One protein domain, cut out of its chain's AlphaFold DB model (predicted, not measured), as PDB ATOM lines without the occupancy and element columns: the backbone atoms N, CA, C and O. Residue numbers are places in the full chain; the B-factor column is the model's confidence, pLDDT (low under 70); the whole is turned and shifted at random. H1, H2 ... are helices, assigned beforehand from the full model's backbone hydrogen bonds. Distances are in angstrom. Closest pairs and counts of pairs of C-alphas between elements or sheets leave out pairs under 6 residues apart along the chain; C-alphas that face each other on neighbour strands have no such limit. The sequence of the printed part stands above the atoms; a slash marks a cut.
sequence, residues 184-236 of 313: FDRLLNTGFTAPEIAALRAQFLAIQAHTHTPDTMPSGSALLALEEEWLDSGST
ATOM      1  N   PHE A 184     -10.008  35.881  47.558       87.38
ATOM      2  CA  PHE A 184     -11.464  35.696  47.592       87.38
ATOM      3  C   PHE A 184     -12.038  35.339  48.963       87.38
ATOM      4  O   PHE A 184     -13.219  35.587  49.201       87.38
ATOM      5  N   ASP A 185     -11.225  34.834  49.892       86.25
ATOM      6  CA  ASP A 185     -11.705  34.497  51.235       86.25
ATOM      7  C   ASP A 185     -12.095  35.746  52.042       86.25
ATOM      8  O   ASP A 185     -12.870  35.640  52.991       86.25
ATOM      9  N   ARG A 186     -11.651  36.950  51.633       87.12
ATOM     10  CA  ARG A 186     -12.111  38.215  52.236       87.12
ATOM     11  C   ARG A 186     -13.603  38.468  52.002       87.12
ATOM     12  O   ARG A 186     -14.232  39.182  52.778       87.12
ATOM     13  N   LEU A 187     -14.183  37.856  50.964       85.75
ATOM     14  CA  LEU A 187     -15.603  37.989  50.648       85.75
ATOM     15  C   LEU A 187     -16.502  37.254  51.655       85.75
ATOM     16  O   LEU A 187     -17.659  37.648  51.811       85.75
ATOM     17  N   LEU A 188     -15.980  36.270  52.402       86.50
ATOM     18  CA  LEU A 188     -16.727  35.614  53.488       86.50
ATOM     19  C   LEU A 188     -17.200  36.633  54.532       86.50
ATOM     20  O   LEU A 188     -18.349  36.599  54.962       86.50
ATOM     21  N   ASN A 189     -16.345  37.605  54.862       82.12
ATOM     22  CA  ASN A 189     -16.670  38.668  55.815       82.12
ATOM     23  C   ASN A 189     -17.687  39.680  55.258       82.12
ATOM     24  O   ASN A 189     -18.259  40.457  56.015       82.12
ATOM     25  N   THR A 190     -17.925  39.671  53.943       81.56
ATOM     26  CA  THR A 190     -18.914  40.527  53.265       81.56
ATOM     27  C   THR A 190     -20.259  39.832  53.035       81.56
ATOM     28  O   THR A 190     -21.156  40.430  52.448       81.56
ATOM     29  N   GLY A 191     -20.411  38.584  53.500       84.44
ATOM     30  CA  GLY A 191     -21.646  37.806  53.377       84.44
ATOM     31  C   GLY A 191     -21.709  36.875  52.162       84.44
ATOM     32  O   GLY A 191     -22.755  36.273  51.934       84.44
ATOM     33  N   PHE A 192     -20.618  36.714  51.399       84.75
ATOM     34  CA  PHE A 192     -20.539  35.653  50.390       84.75
ATOM     35  C   PHE A 192     -20.381  34.290  51.056       84.75
ATOM     36  O   PHE A 192     -19.686  34.139  52.061       84.75
ATOM     37  N   THR A 193     -20.989  33.271  50.464       93.19
ATOM     38  CA  THR A 193     -20.899  31.899  50.961       93.19
ATOM     39  C   THR A 193     -19.658  31.183  50.406       93.19
ATOM     40  O   THR A 193     -19.172  31.466  49.310       93.19
ATOM     41  N   ALA A 194     -19.139  30.195  51.144       89.31
ATOM     42  CA  ALA A 194     -18.023  29.356  50.692       89.31
ATOM     43  C   ALA A 194     -18.213  28.713  49.292       89.31
ATOM     44  O   ALA A 194     -17.251  28.720  48.517       89.31
ATOM     45  N   PRO A 195     -19.396  28.179  48.910       90.88
ATOM     46  CA  PRO A 195     -19.594  27.643  47.562       90.88
ATOM     47  C   PRO A 195     -19.549  28.719  46.467       90.88
ATOM     48  O   PRO A 195     -19.041  28.449  45.380       90.88
ATOM     49  N   GLU A 196     -20.016  29.940  46.735       90.25
ATOM     50  CA  GLU A 196     -19.932  31.048  45.771       90.25
ATOM     51  C   GLU A 196     -18.483  31.477  45.543       90.25
ATOM     52  O   GLU A 196     -18.067  31.711  44.409       90.25
ATOM     53  N   ILE A 197     -17.678  31.497  46.603       91.25
ATOM     54  CA  ILE A 197     -16.245  31.793  46.514       91.25
ATOM     55  C   ILE A 197     -15.499  30.713  45.727       91.25
ATOM     56  O   ILE A 197     -14.632  31.027  44.911       91.25
ATOM     57  N   ALA A 198     -15.855  29.439  45.911       89.38
ATOM     58  CA  ALA A 198     -15.295  28.354  45.109       89.38
ATOM     59  C   ALA A 198     -15.646  28.504  43.617       89.38
ATOM     60  O   ALA A 198     -14.796  28.261  42.757       89.38
ATOM     61  N   ALA A 199     -16.862  28.963  43.302       92.44
ATOM     62  CA  ALA A 199     -17.265  29.265  41.931       92.44
ATOM     63  C   ALA A 199     -16.482  30.455  41.343       92.44
ATOM     64  O   ALA A 199     -16.008  30.365  40.210       92.44
ATOM     65  N   LEU A 200     -16.278  31.532  42.112       90.56
ATOM     66  CA  LEU A 200     -15.465  32.687  41.700       90.56
ATOM     67  C   LEU A 200     -14.006  32.296  41.433       90.56
ATOM     68  O   LEU A 200     -13.447  32.663  40.401       90.56
ATOM     69  N   ARG A 201     -13.409  31.474  42.304       90.38
ATOM     70  CA  ARG A 201     -12.071  30.904  42.076       90.38
ATOM     71  C   ARG A 201     -12.006  30.085  40.798       90.38
ATOM     72  O   ARG A 201     -11.065  30.240  40.028       90.38
ATOM     73  N   ALA A 202     -13.002  29.238  40.541       90.38
ATOM     74  CA  ALA A 202     -13.041  28.439  39.321       90.38
ATOM     75  C   ALA A 202     -13.102  29.319  38.059       90.38
ATOM     76  O   ALA A 202     -12.407  29.039  37.083       90.38
ATOM     77  N   GLN A 203     -13.875  30.409  38.092       90.69
ATOM     78  CA  GLN A 203     -13.935  31.383  36.998       90.69
ATOM     79  C   GLN A 203     -12.601  32.111  36.804       90.69
ATOM     80  O   GLN A 203     -12.120  32.222  35.678       90.69
ATOM     81  N   PHE A 204     -11.974  32.559  37.889       91.12
ATOM     82  CA  PHE A 204     -10.665  33.205  37.848       91.12
ATOM     83  C   PHE A 204      -9.587  32.283  37.262       91.12
ATOM     84  O   PHE A 204      -8.853  32.689  36.361       91.12
ATOM     85  N   LEU A 205      -9.531  31.022  37.704       88.25
ATOM     86  CA  LEU A 205      -8.597  30.030  37.165       88.25
ATOM     87  C   LEU A 205      -8.861  29.737  35.692       88.25
ATOM     88  O   LEU A 205      -7.911  29.574  34.929       88.25
ATOM     89  N   ALA A 206     -10.130  29.704  35.278       88.94
ATOM     90  CA  ALA A 206     -10.477  29.555  33.875       88.94
ATOM     91  C   ALA A 206      -9.931  30.723  33.043       88.94
ATOM     92  O   ALA A 206      -9.346  30.479  31.995       88.94
ATOM     93  N   ILE A 207     -10.047  31.971  33.508       86.38
ATOM     94  CA  ILE A 207      -9.495  33.150  32.814       86.38
ATOM     95  C   ILE A 207      -7.962  33.090  32.781       86.38
ATOM     96  O   ILE A 207      -7.365  33.235  31.718       86.38
ATOM     97  N   GLN A 208      -7.328  32.788  33.916       84.88
ATOM     98  CA  GLN A 208      -5.874  32.626  34.021       84.88
ATOM     99  C   GLN A 208      -5.340  31.552  33.071       84.88
ATOM    100  O   GLN A 208      -4.297  31.750  32.458       84.88
ATOM    101  N   ALA A 209      -6.067  30.448  32.885       83.12
ATOM    102  CA  ALA A 209      -5.681  29.378  31.967       83.12
ATOM    103  C   ALA A 209      -5.684  29.798  30.484       83.12
ATOM    104  O   ALA A 209      -5.066  29.122  29.667       83.12
ATOM    105  N   HIS A 210      -6.353  30.899  30.118       79.69
ATOM    106  CA  HIS A 210      -6.272  31.451  28.760       79.69
ATOM    107  C   HIS A 210      -5.011  32.301  28.555       79.69
ATOM    108  O   HIS A 210      -4.545  32.436  27.427       79.69
ATOM    109  N   THR A 211      -4.455  32.873  29.627       79.31
ATOM    110  CA  THR A 211      -3.277  33.756  29.576       79.31
ATOM    111  C   THR A 211      -1.982  33.025  29.942       79.31
ATOM    112  O   THR A 211      -0.919  33.357  29.420       79.31
ATOM    113  N   HIS A 212      -2.061  32.006  30.801       74.88
ATOM    114  CA  HIS A 212      -0.927  31.223  31.279       74.88
ATOM    115  C   HIS A 212      -1.000  29.780  30.788       74.88
ATOM    116  O   HIS A 212      -2.029  29.112  30.883       74.88
ATOM    117  N   THR A 213       0.132  29.270  30.309       76.50
ATOM    118  CA  THR A 213       0.291  27.841  30.030       76.50
ATOM    119  C   THR A 213       0.394  27.054  31.345       76.50
ATOM    120  O   THR A 213       0.867  27.606  32.342       76.50
ATOM    121  N   PRO A 214       0.014  25.761  31.378       69.38
ATOM    122  CA  PRO A 214       0.023  24.954  32.606       69.38
ATOM    123  C   PRO A 214       1.370  24.929  33.352       69.38
ATOM    124  O   PRO A 214       1.381  24.854  34.577       69.38
ATOM    125  N   ASP A 215       2.492  25.061  32.635       71.62
ATOM    126  CA  ASP A 215       3.845  25.076  33.214       71.62
ATOM    127  C   ASP A 215       4.247  26.427  33.838       71.62
ATOM    128  O   ASP A 215       5.221  26.499  34.585       71.62
ATOM    129  N   THR A 216       3.515  27.508  33.547       76.12
ATOM    130  CA  THR A 216       3.787  28.867  34.060       76.12
ATOM    131  C   THR A 216       2.719  29.368  35.027       76.12
ATOM    132  O   THR A 216       2.728  30.542  35.399       76.12
ATOM    133  N   MET A 217       1.798  28.494  35.453       76.81
ATOM    134  CA  MET A 217       0.709  28.887  36.337       76.81
ATOM    135  C   MET A 217       1.254  29.252  37.732       76.81
ATOM    136  O   MET A 217       1.869  28.409  38.395       76.81
ATOM    137  N   PRO A 218       1.044  30.493  38.208       77.00
ATOM    138  CA  PRO A 218       1.459  30.884  39.548       77.00
ATOM    139  C   PRO A 218       0.674  30.068  40.579       77.00
ATOM    140  O   PRO A 218      -0.542  29.954  40.484       77.00
ATOM    141  N   SER A 219       1.356  29.491  41.570       78.69
ATOM    142  CA  SER A 219       0.735  28.674  42.621       78.69
ATOM    143  C   SER A 219       0.909  29.308  44.004       78.69
ATOM    144  O   SER A 219       1.833  30.088  44.248       78.69
ATOM    145  N   GLY A 220      -0.007  29.002  44.927       83.00
ATOM    146  CA  GLY A 220       0.062  29.460  46.318       83.00
ATOM    147  C   GLY A 220      -0.109  30.975  46.480       83.00
ATOM    148  O   GLY A 220      -1.133  31.537  46.102       83.00
ATOM    149  N   SER A 221       0.885  31.642  47.072       81.44
ATOM    150  CA  SER A 221       0.819  33.071  47.425       81.44
ATOM    151  C   SER A 221       0.757  34.008  46.218       81.44
ATOM    152  O   SER A 221       0.115  35.051  46.301       81.44
ATOM    153  N   ALA A 222       1.381  33.638  45.097       82.69
ATOM    154  CA  ALA A 222       1.328  34.419  43.862       82.69
ATOM    155  C   ALA A 222      -0.083  34.416  43.250       82.69
ATOM    156  O   ALA A 222      -0.542  35.434  42.744       82.69
ATOM    157  N   LEU A 223      -0.793  33.289  43.360       85.62
ATOM    158  CA  LEU A 223      -2.181  33.160  42.922       85.62
ATOM    159  C   LEU A 223      -3.101  34.023  43.796       85.62
ATOM    160  O   LEU A 223      -3.914  34.765  43.262       85.62
ATOM    161  N   LEU A 224      -2.895  34.017  45.119       86.56
ATOM    162  CA  LEU A 224      -3.636  34.876  46.054       86.56
ATOM    163  C   LEU A 224      -3.430  36.376  45.788       86.56
ATOM    164  O   LEU A 224      -4.375  37.146  45.922       86.56
ATOM    165  N   ALA A 225      -2.220  36.794  45.400       86.62
ATOM    166  CA  ALA A 225      -1.952  38.184  45.029       86.62
ATOM    167  C   ALA A 225      -2.707  38.590  43.752       86.62
ATOM    168  O   ALA A 225      -3.250  39.686  43.676       86.62
ATOM    169  N   LEU A 226      -2.799  37.683  42.774       86.38
ATOM    170  CA  LEU A 226      -3.575  37.911  41.555       86.38
ATOM    171  C   LEU A 226      -5.088  37.895  41.820       86.38
ATOM    172  O   LEU A 226      -5.814  38.653  41.183       86.38
ATOM    173  N   GLU A 227      -5.576  37.079  42.764       90.31
ATOM    174  CA  GLU A 227      -6.968  37.156  43.236       90.31
ATOM    175  C   GLU A 227      -7.264  38.529  43.865       90.31
ATOM    176  O   GLU A 227      -8.322  39.108  43.626       90.31
ATOM    177  N   GLU A 228      -6.330  39.067  44.655       87.62
ATOM    178  CA  GLU A 228      -6.461  40.372  45.313       87.62
ATOM    179  C   GLU A 228      -6.448  41.528  44.305       87.62
ATOM    180  O   GLU A 228      -7.347  42.367  44.325       87.62
ATOM    181  N   GLU A 229      -5.521  41.515  43.345       86.81
ATOM    182  CA  GLU A 229      -5.485  42.505  42.267       86.81
ATOM    183  C   GLU A 229      -6.700  42.393  41.333       86.81
ATOM    184  O   GLU A 229      -7.211  43.404  40.853       86.81
ATOM    185  N   TRP A 230      -7.242  41.191  41.114       86.19
ATOM    186  CA  TRP A 230      -8.492  41.004  40.370       86.19
ATOM    187  C   TRP A 230      -9.697  41.607  41.107       86.19
ATOM    188  O   TRP A 230     -10.528  42.284  40.498       86.19
ATOM    189  N   LEU A 231      -9.772  41.427  42.429       85.56
ATOM    190  CA  LEU A 231     -10.814  42.045  43.251       85.56
ATOM    191  C   LEU A 231     -10.682  43.576  43.312       85.56
ATOM    192  O   LEU A 231     -11.695  44.278  43.303       85.56
ATOM    193  N   ASP A 232      -9.456  44.097  43.362       81.88
ATOM    194  CA  ASP A 232      -9.189  45.535  43.452       81.88
ATOM    195  C   ASP A 232      -9.333  46.238  42.087       81.88
ATOM    196  O   ASP A 232      -9.887  47.342  42.013       81.88
ATOM    197  N   SER A 233      -8.939  45.593  40.985       73.00
ATOM    198  CA  SER A 233      -9.108  46.107  39.613       73.00
ATOM    199  C   SER A 233     -10.577  46.171  39.190       73.00
ATOM    200  O   SER A 233     -10.999  47.168  38.602       73.00
ATOM    201  N   GLY A 234     -11.398  45.191  39.588       61.34
ATOM    202  CA  GLY A 234     -12.852  45.248  39.403       61.34
ATOM    203  C   GLY A 234     -13.524  46.407  40.155       61.34
ATOM    204  O   GLY A 234     -14.582  46.883  39.742       61.34
ATOM    205  N   SER A 235     -12.899  46.906  41.229       54.94
ATOM    206  CA  SER A 235     -13.378  48.075  41.979       54.94
ATOM    207  C   SER A 235     -12.912  49.418  41.392       54.94
ATOM    208  O   SER A 235     -13.564  50.441  41.614       54.94
ATOM    209  N   THR A 236     -11.828  49.421  40.603       48.72
ATOM    210  CA  THR A 236     -11.170  50.638  40.095       48.72
ATOM    211  C   THR A 236     -11.282  50.867  38.583       48.72
ATOM    212  O   THR A 236     -10.966  51.971  38.155       48.72
TER     213      THR A 236
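This is residues 184 to 236 of the 313 residues of an uncharacterized protein of Acidomyces richmondensis BFW (UniProt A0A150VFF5). A long helix, H2, makes most of the length; the short helix H1 folds back over its first half, and H3 crosses it near its middle at about a right angle, loosely set with few contacts. Residues 210 to 216, of which 210 and 211 belong to H2, stick out at the end of the long helix, before the chain returns to H3. The printed part has 53 residues with three named helices, in the order H1, H2, H3, and no named strand; the class is all helix. It is only just compact, close to loose, with a radius of gyration of the C-alphas of 11.6 A, and its C-alphas span 35 by 25 by 18 A.

The longest helix is H2, residues 194 to 211. H1, residues 184 to 190, touches H2, which takes part with residues 194 to 201 alone; the closest C-alphas are those of Phe 184 and Ile 197, 6.3 A apart. H1 and H2 run opposite ways at a shallow tilt of 34 degrees, only just short of steep, and form a helical hairpin. H3, residues 221 to 236, is close to H2 but not clearly touching: the closest C-alphas, those of Phe 204 and Glu 227, are 7.6 A apart. The lines of H2 and H3 are about perpendicular, at 84 degrees. H1 and H3 only just touch, with 3 pairs of C-alphas within 8 A, and H3 does so with residues 227 to 231 alone. Their closest C-alphas are those of Phe 184 and Glu 227, 6.4 A apart. H1 and H3 run the same way at a steep tilt of 52 degrees. Of the O i to N i+4 pairs, 12 of 14 in H2, 11 of 12 in H3 and 0 of 3 in H1 are within hydrogen-bond range, while in H1 4 of 4 O i to N i+3 pairs are.

H2 has 18 residues and is 26.1 A long from C-alpha 194 at (-18.023, 29.356, 50.692) to C-alpha 211 at (-3.277, 33.756, 29.576). H3 has 16 residues and is 22.5 A long, ending with C-alpha 236 at (-11.170, 50.638, 40.095). H1 has 7 residues, measures 10.5 A and begins with C-alpha 184 at (-11.464, 35.696, 47.592).

The two C-alphas farthest apart, those of Gly 191 and Asp 215, are 34.9 A apart. The printed part has no cut. The link from H1 to H2, 3 residues, is tight, and the link from H2 to H3, 9 residues, is short. The mean pLDDT of the printed part is 82.9; residue 214 and residues 234 to 236, which belong to H3, are under 70.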